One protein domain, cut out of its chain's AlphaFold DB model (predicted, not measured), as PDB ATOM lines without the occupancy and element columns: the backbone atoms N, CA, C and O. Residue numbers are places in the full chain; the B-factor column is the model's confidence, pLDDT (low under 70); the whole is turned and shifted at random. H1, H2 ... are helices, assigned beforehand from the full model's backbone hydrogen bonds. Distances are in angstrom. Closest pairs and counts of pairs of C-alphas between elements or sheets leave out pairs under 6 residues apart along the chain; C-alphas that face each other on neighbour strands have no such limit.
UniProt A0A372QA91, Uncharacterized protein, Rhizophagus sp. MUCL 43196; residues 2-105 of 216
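This is residues 2 to 105 of the 216 residues of an uncharacterized protein of Rhizophagus sp. MUCL 43196 (UniProt A0A372QA91). One long helix, H1, is the spine of this model: H2 folds back over its last third at a slant, H3 crosses its middle almost at a right angle, and the short H4 runs back along its first half. After H4 the backbone passes H1 again at the small helix H5, and the printed part ends in H6, set off from the other helices, with residues 95 to 100 sticking out. The printed part has 104 residues with six named helices, H1 to H6 in chain order, and no named strand; the class is all helix. It is only just loose, close to compact, with a radius of gyration of the C-alphas of 15.5 A and spans of 42 by 31 by 22 A.

H1, residues 2 to 32, is the hub and touches four helices. With residues 23 to 31 alone it touches H2, residues 37 to 51, at a steep tilt of 49 degrees, opposite ways; the closest C-alphas, of Ile 27 and Ala 40, are 5.4 A apart. H3, residues 58 to 78, is close to H2 but not clearly touching, the closest C-alphas, of Lys 49 and Asp 58, being 7.6 A apart. Residues 65 to 72 of H3 touch residues 13 to 20 of H1, about perpendicular at 85 degrees; the C-alphas of Cys 17 and Tyr 72 are closest, at 5.4 A. H4, residues 80 to 85, touches H1 at residues 7 to 14 alone, at a shallow tilt of 13 degrees, opposite ways, closest at the C-alphas of Gln 10 and Lys 84, 6.0 A. H4 and H3 touch only at the corner, and only just, with 3 pairs of C-alphas within 8 A, the closest being Phe 75 and Lys 82 at 7.1 A. H5, residues 90 to 94, only just touches H1, with 3 pairs within 8 A, the closest C-alphas being those of Gly 9 and Ala 90 at 7.1 A; H5 and H3 are near each other. H6, residues 98 to 105, touches no helix. Every O i to N i+4 pair is within hydrogen-bond range in H1, H2, H5 and H6, against 16 of 17 in H3 and 0 of 2 in H4, where 3 of 3 O i to N i+3 pairs are.

H1 begins at C-alpha 2 (76.526, 282.834, -6.833) and is 45.0 A long. H2 is 21.5 A long; H3 is 30.4 A long from C-alpha 58 (88.808, 255.639, -14.955). H4, H5 and H6 are short, and H6 ends at C-alpha 105 (94.100, 277.423, 11.442).

The C-alphas of Phe 2 and Gly 34 are the two farthest apart, at 48.4 A. The printed part has no cut; the link from H2 to H3 is short and the other links are tight. The mean pLDDT of the printed part is 73.0, with residues 2 to 12, 53 to 60 and 84 to 104 under 70.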
ATOM      1  N   PHE A   2      75.337 283.354  -7.542       40.19
ATOM      2  CA  PHE A   2      76.526 282.834  -6.833       40.19
ATOM      3  C   PHE A   2      76.246 282.023  -5.551       40.19
ATOM      4  O   PHE A   2      76.762 280.921  -5.405       40.19
ATOM      5  N   LYS A   3      75.348 282.480  -4.663       47.78
ATOM      6  CA  LYS A   3      74.995 281.739  -3.429       47.78
ATOM      7  C   LYS A   3      74.429 280.331  -3.690       47.78
ATOM      8  O   LYS A   3      74.667 279.420  -2.906       47.78
ATOM      9  N   LYS A   4      73.694 280.144  -4.795       49.47
ATOM     10  CA  LYS A   4      73.099 278.849  -5.170       49.47
ATOM     11  C   LYS A   4      74.156 277.891  -5.731       49.47
ATOM     12  O   LYS A   4      74.137 276.718  -5.385       49.47
ATOM     13  N   ALA A   5      75.088 278.402  -6.537       45.22
ATOM     14  CA  ALA A   5      76.214 277.627  -7.059       45.22
ATOM     15  C   ALA A   5      77.166 277.175  -5.938       45.22
ATOM     16  O   ALA A   5      77.552 276.011  -5.900       45.22
ATOM     17  N   ASN A   6      77.457 278.055  -4.972       55.16
ATOM     18  CA  ASN A   6      78.280 277.707  -3.812       55.16
ATOM     19  C   ASN A   6      77.614 276.625  -2.953       55.16
ATOM     20  O   ASN A   6      78.270 275.660  -2.582       55.16
ATOM     21  N   LYS A   7      76.300 276.726  -2.709       58.62
ATOM     22  CA  LYS A   7      75.543 275.702  -1.973       58.62
ATOM     23  C   LYS A   7      75.574 274.333  -2.668       58.62
ATOM     24  O   LYS A   7      75.834 273.329  -2.015       58.62
ATOM     25  N   LEU A   8      75.373 274.298  -3.988       58.28
ATOM     26  CA  LEU A   8      75.466 273.060  -4.775       58.28
ATOM     27  C   LEU A   8      76.881 272.460  -4.739       58.28
ATOM     28  O   LEU A   8      77.032 271.244  -4.652       58.28
ATOM     29  N   GLY A   9      77.917 273.305  -4.754       63.75
ATOM     30  CA  GLY A   9      79.305 272.876  -4.585       63.75
ATOM     31  C   GLY A   9      79.578 272.265  -3.207       63.75
ATOM     32  O   GLY A   9      80.166 271.192  -3.125       63.75
ATOM     33  N   GLN A  10      79.110 272.904  -2.130       67.25
ATOM     34  CA  GLN A  10      79.248 272.399  -0.758       67.25
ATOM     35  C   GLN A  10      78.542 271.053  -0.561       67.25
ATOM     36  O   GLN A  10      79.111 270.136   0.031       67.25
ATOM     37  N   GLU A  11      77.313 270.922  -1.071       69.50
ATOM     38  CA  GLU A  11      76.550 269.671  -1.007       69.50
ATOM     39  C   GLU A  11      77.271 268.553  -1.764       69.50
ATOM     40  O   GLU A  11      77.427 267.457  -1.227       69.50
ATOM     41  N   ALA A  12      77.796 268.833  -2.960       69.44
ATOM     42  CA  ALA A  12      78.584 267.865  -3.715       69.44
ATOM     43  C   ALA A  12      79.834 267.408  -2.943       69.44
ATOM     44  O   ALA A  12      80.068 266.206  -2.837       69.44
ATOM     45  N   ILE A  13      80.609 268.336  -2.366       73.88
ATOM     46  CA  ILE A  13      81.789 268.001  -1.547       73.88
ATOM     47  C   ILE A  13      81.393 267.104  -0.370       73.88
ATOM     48  O   ILE A  13      82.080 266.121  -0.097       73.88
ATOM     49  N   LEU A  14      80.284 267.410   0.308       77.81
ATOM     50  CA  LEU A  14      79.808 266.627   1.445       77.81
ATOM     51  C   LEU A  14      79.426 265.195   1.040       77.81
ATOM     52  O   LEU A  14      79.832 264.248   1.712       77.81
ATOM     53  N   TYR A  15      78.703 265.019  -0.072       77.69
ATOM     54  CA  TYR A  15      78.373 263.688  -0.595       77.69
ATOM     55  C   TYR A  15      79.621 262.890  -0.967       77.69
ATOM     56  O   TYR A  15      79.710 261.705  -0.649       77.69
ATOM     57  N   TRP A  16      80.600 263.544  -1.591       82.38
ATOM     58  CA  TRP A  16      81.884 262.925  -1.893       82.38
ATOM     59  C   TRP A  16      82.627 262.516  -0.611       82.38
ATOM     60  O   TRP A  16      83.130 261.398  -0.540       82.38
ATOM     61  N   CYS A  17      82.637 263.353   0.432       83.44
ATOM     62  CA  CYS A  17      83.246 263.009   1.722       83.44
ATOM     63  C   CYS A  17      82.584 261.779   2.361       83.44
ATOM     64  O   CYS A  17      83.285 260.870   2.798       83.44
ATOM     65  N   TYR A  18      81.249 261.708   2.359       84.19
ATOM     66  CA  TYR A  18      80.520 260.533   2.849       84.19
ATOM     67  C   TYR A  18      80.825 259.277   2.023       84.19
ATOM     68  O   TYR A  18      81.008 258.190   2.571       84.19
ATOM     69  N   PHE A  19      80.910 259.422   0.700       86.75
ATOM     70  CA  PHE A  19      81.314 258.334  -0.183       86.75
ATOM     71  C   PHE A  19      82.711 257.812   0.177       86.75
ATOM     72  O   PHE A  19      82.867 256.604   0.323       86.75
ATOM     73  N   ILE A  20      83.695 258.694   0.385       90.19
ATOM     74  CA  ILE A  20      85.059 258.293   0.757       90.19
ATOM     75  C   ILE A  20      85.104 257.608   2.116       90.19
ATOM     76  O   ILE A  20      85.740 256.569   2.245       90.19
ATOM     77  N   GLU A  21      84.370 258.111   3.104       89.75
ATOM     78  CA  GLU A  21      84.274 257.448   4.403       89.75
ATOM     79  C   GLU A  21      83.764 256.000   4.261       89.75
ATOM     80  O   GLU A  21      84.279 255.081   4.899       89.75
ATOM     81  N   LYS A  22      82.756 255.768   3.409       90.75
ATOM     82  CA  LYS A  22      82.235 254.418   3.132       90.75
ATOM     83  C   LYS A  22      83.200 253.571   2.302       90.75
ATOM     84  O   LYS A  22      83.296 252.370   2.558       90.75
ATOM     85  N   TYR A  23      83.884 254.183   1.339       90.56
ATOM     86  CA  TYR A  23      84.906 253.561   0.500       90.56
ATOM     87  C   TYR A  23      86.038 252.994   1.359       90.56
ATOM     88  O   TYR A  23      86.291 251.790   1.333       90.56
ATOM     89  N   ASP A  24      86.643 253.848   2.187       90.94
ATOM     90  CA  ASP A  24      87.777 253.498   3.041       90.94
ATOM     91  C   ASP A  24      87.362 252.450   4.088       90.94
ATOM     92  O   ASP A  24      88.022 251.423   4.226       90.94
ATOM     93  N   LYS A  25      86.181 252.595   4.713       94.19
ATOM     94  CA  LYS A  25      85.635 251.573   5.633       94.19
ATOM     95  C   LYS A  25      85.477 250.199   4.984       94.19
ATOM     96  O   LYS A  25      85.654 249.178   5.645       94.19
ATOM     97  N   ARG A  26      85.094 250.136   3.704       94.31
ATOM     98  CA  ARG A  26      84.964 248.857   2.989       94.31
ATOM     99  C   ARG A  26      86.330 248.222   2.741       94.31
ATOM    100  O   ARG A  26      86.450 247.011   2.910       94.31
ATOM    101  N   ILE A  27      87.339 249.023   2.398       91.81
ATOM    102  CA  ILE A  27      88.727 248.559   2.280       91.81
ATOM    103  C   ILE A  27      89.204 248.005   3.622       91.81
ATOM    104  O   ILE A  27      89.655 246.863   3.672       91.81
ATOM    105  N   ASP A  28      89.024 248.757   4.706       94.19
ATOM    106  CA  ASP A  28      89.440 248.347   6.049       94.19
ATOM    107  C   ASP A  28      88.779 247.031   6.479       94.19
ATOM    108  O   ASP A  28      89.444 246.154   7.028       94.19
ATOM    109  N   ASN A  29      87.494 246.836   6.164       96.75
ATOM    110  CA  ASN A  29      86.786 245.584   6.446       96.75
ATOM    111  C   ASN A  29      87.381 244.384   5.689       96.75
ATOM    112  O   ASN A  29      87.509 243.300   6.258       96.75
ATOM    113  N   LEU A  30      87.753 244.556   4.416       94.44
ATOM    114  CA  LEU A  30      88.415 243.502   3.638       94.44
ATOM    115  C   LEU A  30      89.811 243.200   4.191       94.44
ATOM    116  O   LEU A  30      90.200 242.035   4.289       94.44
ATOM    117  N   VAL A  31      90.545 244.239   4.594       94.38
ATOM    118  CA  VAL A  31      91.868 244.103   5.213       94.38
ATOM    119  C   VAL A  31      91.783 243.376   6.552       94.38
ATOM    120  O   VAL A  31      92.564 242.456   6.795       94.38
ATOM    121  N   ALA A  32      90.793 243.701   7.384       95.75
ATOM    122  CA  ALA A  32      90.512 242.985   8.628       95.75
ATOM    123  C   ALA A  32      90.152 241.505   8.384       95.75
ATOM    124  O   ALA A  32      90.450 240.652   9.217       95.75
ATOM    125  N   GLY A  33      89.572 241.191   7.221       94.81
ATOM    126  CA  GLY A  33      89.326 239.827   6.745       94.81
ATOM    127  C   GLY A  33      90.555 239.101   6.177       94.81
ATOM    128  O   GLY A  33      90.421 237.978   5.697       94.81
ATOM    129  N   GLY A  34      91.743 239.715   6.208       92.38
ATOM    130  CA  GLY A  34      93.003 239.119   5.751       92.38
ATOM    131  C   GLY A  34      93.378 239.420   4.295       92.38
ATOM    132  O   GLY A  34      94.383 238.904   3.802       92.38
ATOM    133  N   VAL A  35      92.613 240.260   3.590       91.69
ATOM    134  CA  VAL A  35      92.965 240.701   2.233       91.69
ATOM    135  C   VAL A  35      94.097 241.730   2.307       91.69
ATOM    136  O   VAL A  35      94.081 242.647   3.122       91.69
ATOM    137  N   LYS A  36      95.104 241.624   1.432       87.19
ATOM    138  CA  LYS A  36      96.164 242.645   1.348       87.19
ATOM    139  C   LYS A  36      95.557 243.995   0.961       87.19
ATOM    140  O   LYS A  36      94.774 244.039   0.016       87.19
ATOM    141  N   LYS A  37      95.985 245.094   1.601       83.25
ATOM    142  CA  LYS A  37      95.459 246.454   1.356       83.25
ATOM    143  C   LYS A  37      95.360 246.796  -0.135       83.25
ATOM    144  O   LYS A  37      94.273 247.091  -0.606       83.25
ATOM    145  N   LYS A  38      96.443 246.613  -0.903       76.56
ATOM    146  CA  LYS A  38      96.452 246.847  -2.361       76.56
ATOM    147  C   LYS A  38      95.344 246.080  -3.099       76.56
ATOM    148  O   LYS A  38      94.680 246.627  -3.975       76.56
ATOM    149  N   THR A  39      95.136 244.811  -2.748       80.25
ATOM    150  CA  THR A  39      94.092 243.970  -3.348       80.25
ATOM    151  C   THR A  39      92.701 244.442  -2.933       80.25
ATOM    152  O   THR A  39      91.835 244.566  -3.792       80.25
ATOM    153  N   ALA A  40      92.500 244.769  -1.655       85.38
ATOM    154  CA  ALA A  40      91.241 245.307  -1.152       85.38
ATOM    155  C   ALA A  40      90.866 246.629  -1.846       85.38
ATOM    156  O   ALA A  40      89.745 246.763  -2.332       85.38
ATOM    157  N   THR A  41      91.814 247.562  -1.975       82.69
ATOM    158  CA  THR A  41      91.628 248.836  -2.687       82.69
ATOM    159  C   THR A  41      91.213 248.607  -4.139       82.69
ATOM    160  O   THR A  41      90.225 249.180  -4.592       82.69
ATOM    161  N   SER A  42      91.911 247.713  -4.851       79.06
ATOM    162  CA  SER A  42      91.587 247.377  -6.244       79.06
ATOM    163  C   SER A  42      90.193 246.754  -6.385       79.06
ATOM    164  O   SER A  42      89.440 247.139  -7.277       79.06
ATOM    165  N   MET A  43      89.808 245.843  -5.484       84.75
ATOM    166  CA  MET A  43      88.477 245.224  -5.489       84.75
ATOM    167  C   MET A  43      87.369 246.267  -5.326       84.75
ATOM    168  O   MET A  43      86.455 246.324  -6.146       84.75
ATOM    169  N   VAL A  44      87.472 247.127  -4.309       87.56
ATOM    170  CA  VAL A  44      86.466 248.166  -4.038       87.56
ATOM    171  C   VAL A  44      86.398 249.182  -5.185       87.56
ATOM    172  O   VAL A  44      85.306 249.592  -5.581       87.56
ATOM    173  N   TYR A  45      87.542 249.536  -5.779       84.44
ATOM    174  CA  TYR A  45      87.589 250.397  -6.961       84.44
ATOM    175  C   TYR A  45      86.816 249.791  -8.144       84.44
ATOM    176  O   TYR A  45      85.987 250.476  -8.748       84.44
ATOM    177  N   GLN A  46      87.041 248.509  -8.464       80.50
ATOM    178  CA  GLN A  46      86.350 247.838  -9.574       80.50
ATOM    179  C   GLN A  46      84.842 247.705  -9.328       80.50
ATOM    180  O   GLN A  46      84.059 247.910 -10.253       80.50
ATOM    181  N   GLU A  47      84.423 247.419  -8.093       85.69
ATOM    182  CA  GLU A  47      83.002 247.387  -7.728       85.69
ATOM    183  C   GLU A  47      82.327 248.737  -7.994       85.69
ATOM    184  O   GLU A  47      81.269 248.796  -8.616       85.69
ATOM    185  N   ILE A  48      82.949 249.838  -7.572       82.69
ATOM    186  CA  ILE A  48      82.390 251.177  -7.787       82.69
ATOM    187  C   ILE A  48      82.402 251.550  -9.257       82.69
ATOM    188  O   ILE A  48      81.422 252.107  -9.742       82.69
ATOM    189  N   LYS A  49      83.466 251.204  -9.980       75.75
ATOM    190  CA  LYS A  49      83.547 251.421 -11.422       75.75
ATOM    191  C   LYS A  49      82.371 250.774 -12.161       75.75
ATOM    192  O   LYS A  49      81.799 251.416 -13.033       75.75
ATOM    193  N   GLN A  50      81.968 249.557 -11.786       76.88
ATOM    194  CA  GLN A  50      80.811 248.871 -12.383       76.88
ATOM    195  C   GLN A  50      79.468 249.563 -12.100       76.88
ATOM    196  O   GLN A  50      78.515 249.381 -12.852       76.88
ATOM    197  N   LEU A  51      79.379 250.343 -11.021       76.31
ATOM    198  CA  LEU A  51      78.170 251.075 -10.637       76.31
ATOM    199  C   LEU A  51      78.070 252.459 -11.298       76.31
ATOM    200  O   LEU A  51      77.029 253.109 -11.196       76.31
ATOM    201  N   LEU A  52      79.139 252.934 -11.944       70.06
ATOM    202  CA  LEU A  52      79.162 254.240 -12.594       70.06
ATOM    203  C   LEU A  52      78.734 254.138 -14.065       70.06
ATOM    204  O   LEU A  52      79.026 253.147 -14.730       70.06
ATOM    205  N   PRO A  53      78.084 255.182 -14.613       61.91
ATOM    206  CA  PRO A  53      77.832 255.259 -16.047       61.91
ATOM    207  C   PRO A  53      79.154 255.191 -16.830       61.91
ATOM    208  O   PRO A  53      80.102 255.882 -16.456       61.91
ATOM    209  N   GLU A  54      79.192 254.465 -17.956       56.66
ATOM    210  CA  GLU A  54      80.384 254.315 -18.828       56.66
ATOM    211  C   GLU A  54      81.014 255.651 -19.278       56.66
ATOM    212  O   GLU A  54      82.178 255.704 -19.666       56.66
ATOM    213  N   ILE A  55      80.266 256.756 -19.188       49.06
ATOM    214  CA  ILE A  55      80.733 258.124 -19.453       49.06
ATOM    215  C   ILE A  55      81.823 258.602 -18.472       49.06
ATOM    216  O   ILE A  55      82.588 259.510 -18.804       49.06
ATOM    217  N   ILE A  56      81.919 258.035 -17.265       55.16
ATOM    218  CA  ILE A  56      82.951 258.411 -16.292       55.16
ATOM    219  C   ILE A  56      84.208 257.576 -16.552       55.16
ATOM    220  O   ILE A  56      84.279 256.406 -16.191       55.16
ATOM    221  N   THR A  57      85.220 258.192 -17.165       58.25
ATOM    222  CA  THR A  57      86.519 257.549 -17.413       58.25
ATOM    223  C   THR A  57      87.241 257.192 -16.106       58.25
ATOM    224  O   THR A  57      87.149 257.919 -15.116       58.25
ATOM    225  N   ASP A  58      88.025 256.106 -16.116       54.31
ATOM    226  CA  ASP A  58      88.808 255.639 -14.955       54.31
ATOM    227  C   ASP A  58      89.672 256.737 -14.331       54.31
ATOM    228  O   ASP A  58      89.677 256.948 -13.120       54.31
ATOM    229  N   VAL A  59      90.359 257.492 -15.187       54.75
ATOM    230  CA  VAL A  59      91.225 258.602 -14.779       54.75
ATOM    231  C   VAL A  59      90.430 259.658 -13.998       54.75
ATOM    232  O   VAL A  59      90.917 260.183 -13.001       54.75
ATOM    233  N   ASN A  60      89.174 259.919 -14.377       67.12
ATOM    234  CA  ASN A  60      88.323 260.883 -13.681       67.12
ATOM    235  C   ASN A  60      87.846 260.370 -12.312       67.12
ATOM    236  O   ASN A  60      87.677 261.175 -11.391       67.12
ATOM    237  N   LEU A  61      87.621 259.060 -12.155       73.19
ATOM    238  CA  LEU A  61      87.224 258.471 -10.873       73.19
ATOM    239  C   LEU A  61      88.388 258.473  -9.877       73.19
ATOM    240  O   LEU A  61      88.217 258.967  -8.761       73.19
ATOM    241  N   ARG A  62      89.571 257.997 -10.293       73.06
ATOM    242  CA  ARG A  62      90.790 258.008  -9.461       73.06
ATOM    243  C   ARG A  62      91.096 259.418  -8.946       73.06
ATOM    244  O   ARG A  62      91.200 259.634  -7.738       73.06
ATOM    245  N   GLN A  63      91.063 260.407  -9.840       72.25
ATOM    246  CA  GLN A  63      91.240 261.818  -9.485       72.25
ATOM    247  C   GLN A  63      90.209 262.320  -8.464       72.25
ATOM    248  O   GLN A  63      90.560 263.041  -7.525       72.25
ATOM    249  N   LYS A  64      88.925 261.980  -8.641       74.62
ATOM    250  CA  LYS A  64      87.859 262.387  -7.711       74.62
ATOM    251  C   LYS A  64      88.050 261.758  -6.338       74.62
ATOM    252  O   LYS A  64      87.871 262.461  -5.342       74.62
ATOM    253  N   ILE A  65      88.460 260.491  -6.279       81.44
ATOM    254  CA  ILE A  65      88.734 259.785  -5.025       81.44
ATOM    255  C   ILE A  65      89.880 260.471  -4.274       81.44
ATOM    256  O   ILE A  65      89.710 260.873  -3.123       81.44
ATOM    257  N   LEU A  66      91.008 260.705  -4.950       76.44
ATOM    258  CA  LEU A  66      92.192 261.344  -4.369       76.44
ATOM    259  C   LEU A  66      91.918 262.764  -3.861       76.44
ATOM    260  O   LEU A  66      92.249 263.097  -2.720       76.44
ATOM    261  N   ARG A  67      91.277 263.612  -4.679       75.62
ATOM    262  CA  ARG A  67      90.924 264.987  -4.273       75.62
ATOM    263  C   ARG A  67      90.003 264.987  -3.061       75.62
ATOM    264  O   ARG A  67      90.214 265.750  -2.120       75.62
ATOM    265  N   THR A  68      89.007 264.110  -3.072       80.06
ATOM    266  CA  THR A  68      88.050 264.013  -1.974       80.06
ATOM    267  C   THR A  68      88.699 263.505  -0.696       80.06
ATOM    268  O   THR A  68      88.429 264.072   0.353       80.06
ATOM    269  N   ARG A  69      89.596 262.513  -0.751       83.25
ATOM    270  CA  ARG A  69      90.333 262.035   0.432       83.25
ATOM    271  C   ARG A  69      91.122 263.144   1.118       83.25
ATOM    272  O   ARG A  69      91.094 263.245   2.342       83.25
ATOM    273  N   LYS A  70      91.769 264.024   0.346       79.50
ATOM    274  CA  LYS A  70      92.476 265.196   0.896       79.50
ATOM    275  C   LYS A  70      91.521 266.150   1.614       79.50
ATOM    276  O   LYS A  70      91.804 266.563   2.739       79.50
ATOM    277  N   LEU A  71      90.380 266.456   0.995       77.94
ATOM    278  CA  LEU A  71      89.340 267.285   1.612       77.94
ATOM    279  C   LEU A  71      88.760 266.618   2.865       77.94
ATOM    280  O   LEU A  71      88.638 267.268   3.897       77.94
ATOM    281  N   TYR A  72      88.466 265.321   2.802       82.94
ATOM    282  CA  TYR A  72      87.959 264.550   3.929       82.94
ATOM    283  C   TYR A  72      88.938 264.580   5.102       82.94
ATOM    284  O   TYR A  72      88.528 264.907   6.205       82.94
ATOM    285  N   LYS A  73      90.240 264.358   4.882       83.38
ATOM    286  CA  LYS A  73      91.260 264.451   5.942       83.38
ATOM    287  C   LYS A  73      91.273 265.827   6.624       83.38
ATOM    288  O   LYS A  73      91.327 265.905   7.854       83.38
ATOM    289  N   LEU A  74      91.196 266.900   5.835       78.31
ATOM    290  CA  LEU A  74      91.135 268.272   6.340       78.31
ATOM    291  C   LEU A  74      89.872 268.501   7.185       78.31
ATOM    292  O   LEU A  74      89.958 268.905   8.344       78.31
ATOM    293  N   PHE A  75      88.696 268.206   6.630       80.38
ATOM    294  CA  PHE A  75      87.421 268.484   7.292       80.38
ATOM    295  C   PHE A  75      87.065 267.486   8.396       80.38
ATOM    296  O   PHE A  75      86.332 267.846   9.303       80.38
ATOM    297  N   ASN A  76      87.606 266.271   8.393       79.44
ATOM    298  CA  ASN A  76      87.455 265.337   9.510       79.44
ATOM    299  C   ASN A  76      88.181 265.848  10.767       79.44
ATOM    300  O   ASN A  76      87.752 265.570  11.880       79.44
ATOM    301  N   THR A  77      89.246 266.638  10.588       75.81
ATOM    302  CA  THR A  77      89.966 267.295  11.692       75.81
ATOM    303  C   THR A  77      89.250 268.568  12.157       75.81
ATOM    304  O   THR A  77      89.174 268.836  13.350       75.81
ATOM    305  N   LEU A  78      88.720 269.358  11.217       76.62
ATOM    306  CA  LEU A  78      88.086 270.655  11.499       76.62
ATOM    307  C   LEU A  78      86.589 270.570  11.851       76.62
ATOM    308  O   LEU A  78      86.028 271.554  12.330       76.62
ATOM    309  N   GLY A  79      85.953 269.430  11.577       79.94
ATOM    310  CA  GLY A  79      84.504 269.238  11.595       79.94
ATOM    311  C   GLY A  79      83.887 269.335  10.193       79.94
ATOM    312  O   GLY A  79      84.035 270.338   9.485       79.94
ATOM    313  N   LEU A  80      83.163 268.292   9.765       78.94
ATOM    314  CA  LEU A  80      82.508 268.253   8.447       78.94
ATOM    315  C   LEU A  80      81.437 269.345   8.299       78.94
ATOM    316  O   LEU A  80      81.154 269.805   7.191       78.94
ATOM    317  N   GLU A  81      80.853 269.813   9.401       75.44
ATOM    318  CA  GLU A  81      79.898 270.920   9.419       75.44
ATOM    319  C   GLU A  81      80.502 272.238   8.913       75.44
ATOM    320  O   GLU A  81      79.770 273.092   8.401       75.44
ATOM    321  N   LYS A  82      81.835 272.380   8.965       76.44
ATOM    322  CA  LYS A  82      82.562 273.541   8.434       76.44
ATOM    323  C   LYS A  82      82.558 273.602   6.907       76.44
ATOM    324  O   LYS A  82      82.689 274.695   6.364       76.44
ATOM    325  N   ILE A  83      82.292 272.496   6.202       71.75
ATOM    326  CA  ILE A  83      82.125 272.485   4.732       71.75
ATOM    327  C   ILE A  83      81.017 273.462   4.306       71.75
ATOM    328  O   ILE A  83      81.138 274.142   3.292       71.75
ATOM    329  N   LYS A  84      79.959 273.614   5.115       68.12
ATOM    330  CA  LYS A  84      78.854 274.553   4.845       68.12
ATOM    331  C   LYS A  84      79.261 276.028   4.963       68.12
ATOM    332  O   LYS A  84      78.555 276.899   4.459       68.12
ATOM    333  N   GLN A  85      80.380 276.312   5.630       63.84
ATOM    334  CA  GLN A  85      80.922 277.661   5.822       63.84
ATOM    335  C   GLN A  85      81.922 278.049   4.727       63.84
ATOM    336  O   GLN A  85      82.307 279.211   4.619       63.84
ATOM    337  N   VAL A  86      82.310 277.096   3.878       63.16
ATOM    338  CA  VAL A  86      83.205 277.328   2.750       63.16
ATOM    339  C   VAL A  86      82.507 278.215   1.719       63.16
ATOM    340  O   VAL A  86      81.638 277.767   0.974       63.16
ATOM    341  N   SER A  87      82.891 279.485   1.640       54.84
ATOM    342  CA  SER A  87      82.371 280.431   0.643       54.84
ATOM    343  C   SER A  87      83.062 280.326  -0.726       54.84
ATOM    344  O   SER A  87      82.596 280.941  -1.688       54.84
ATOM    345  N   TYR A  88      84.139 279.541  -0.815       54.75
ATOM    346  CA  TYR A  88      84.989 279.352  -1.992       54.75
ATOM    347  C   TYR A  88      84.640 278.059  -2.753       54.75
ATOM    348  O   TYR A  88      84.074 277.123  -2.193       54.75
ATOM    349  N   SER A  89      84.954 277.979  -4.050       54.22
ATOM    350  CA  SER A  89      84.787 276.727  -4.804       54.22
ATOM    351  C   SER A  89      85.754 275.645  -4.297       54.22
ATOM    352  O   SER A  89      86.812 275.964  -3.758       54.22
ATOM    353  N   ALA A  90      85.432 274.363  -4.507       54.19
ATOM    354  CA  ALA A  90      86.338 273.252  -4.181       54.19
ATOM    355  C   ALA A  90      87.738 273.445  -4.798       54.19
ATOM    356  O   ALA A  90      88.748 273.175  -4.151       54.19
ATOM    357  N   ASP A  91      87.788 273.972  -6.027       50.25
ATOM    358  CA  ASP A  91      89.033 274.282  -6.733       50.25
ATOM    359  C   ASP A  91      89.830 275.407  -6.054       50.25
ATOM    360  O   ASP A  91      91.051 275.309  -5.969       50.25
ATOM    361  N   ALA A  92      89.159 276.426  -5.509       51.25
ATOM    362  CA  ALA A  92      89.799 277.533  -4.793       51.25
ATOM    363  C   ALA A  92      90.288 277.148  -3.384       51.25
ATOM    364  O   ALA A  92      91.225 277.746  -2.869       51.25
ATOM    365  N   ILE A  93      89.682 276.140  -2.748       61.41
ATOM    366  CA  ILE A  93      90.209 275.567  -1.496       61.41
ATOM    367  C   ILE A  93      91.428 274.692  -1.796       61.41
ATOM    368  O   ILE A  93      92.419 274.732  -1.075       61.41
ATOM    369  N   SER A  94      91.360 273.903  -2.872       58.50
ATOM    370  CA  SER A  94      92.438 273.008  -3.312       58.50
ATOM    371  C   SER A  94      93.694 273.764  -3.776       58.50
ATOM    372  O   SER A  94      94.782 273.191  -3.834       58.50
ATOM    373  N   SER A  95      93.566 275.055  -4.099       63.88
ATOM    374  CA  SER A  95      94.690 275.928  -4.448       63.88
ATOM    375  C   SER A  95      95.355 276.612  -3.247       63.88
ATOM    376  O   SER A  95      96.400 277.240  -3.433       63.88
ATOM    377  N   LEU A  96      94.810 276.482  -2.028       63.03
ATOM    378  CA  LEU A  96      95.408 277.072  -0.827       63.03
ATOM    379  C   LEU A  96      96.784 276.452  -0.553       63.03
ATOM    380  O   LEU A  96      96.938 275.231  -0.490       63.03
ATOM    381  N   ASN A  97      97.796 277.299  -0.372       60.31
ATOM    382  CA  ASN A  97      99.133 276.847  -0.004       60.31
ATOM    383  C   ASN A  97      99.244 276.577   1.508       60.31
ATOM    384  O   ASN A  97      98.411 277.018   2.300       60.31
ATOM    385  N   TYR A  98     100.301 275.871   1.915       50.47
ATOM    386  CA  TYR A  98     100.528 275.490   3.314       50.47
ATOM    387  C   TYR A  98     100.489 276.684   4.283       50.47
ATOM    388  O   TYR A  98      99.837 276.602   5.320       50.47
ATOM    389  N   GLN A  99     101.105 277.814   3.923       46.88
ATOM    390  CA  GLN A  99     101.118 279.018   4.760       46.88
ATOM    391  C   GLN A  99      99.717 279.623   4.910       46.88
ATOM    392  O   GLN A  99      99.334 280.052   5.992       46.88
ATOM    393  N   GLN A 100      98.931 279.638   3.833       53.25
ATOM    394  CA  GLN A 100      97.551 280.121   3.858       53.25
ATOM    395  C   GLN A 100      96.664 279.222   4.723       53.25
ATOM    396  O   GLN A 100      95.853 279.733   5.488       53.25
ATOM    397  N   ILE A 101      96.851 277.902   4.646       66.31
ATOM    398  CA  ILE A 101      96.148 276.939   5.502       66.31
ATOM    399  C   ILE A 101      96.543 277.144   6.971       66.31
ATOM    400  O   ILE A 101      95.661 277.205   7.825       66.31
ATOM    401  N   GLN A 102      97.836 277.317   7.262       51.84
ATOM    402  CA  GLN A 102      98.332 277.555   8.620       51.84
ATOM    403  C   GLN A 102      97.747 278.841   9.215       51.84
ATOM    404  O   GLN A 102      97.197 278.815  10.310       51.84
ATOM    405  N   ASN A 103      97.729 279.932   8.448       63.91
ATOM    406  CA  ASN A 103      97.142 281.197   8.888       63.91
ATOM    407  C   ASN A 103      95.631 281.078   9.172       63.91
ATOM    408  O   ASN A 103      95.121 281.720  10.088       63.91
ATOM    409  N   ILE A 104      94.900 280.263   8.399       68.31
ATOM    410  CA  ILE A 104      93.470 279.996   8.634       68.31
ATOM    411  C   ILE A 104      93.270 279.206   9.934       68.31
ATOM    412  O   ILE A 104      92.355 279.518  10.696       68.31
ATOM    413  N   ILE A 105      94.119 278.208  10.198       70.81
ATOM    414  CA  ILE A 105      94.100 277.423  11.442       70.81
ATOM    415  C   ILE A 105      94.381 278.335  12.643       70.81
ATOM    416  O   ILE A 105      93.618 278.331  13.609       70.81
TER     417      ILE A 105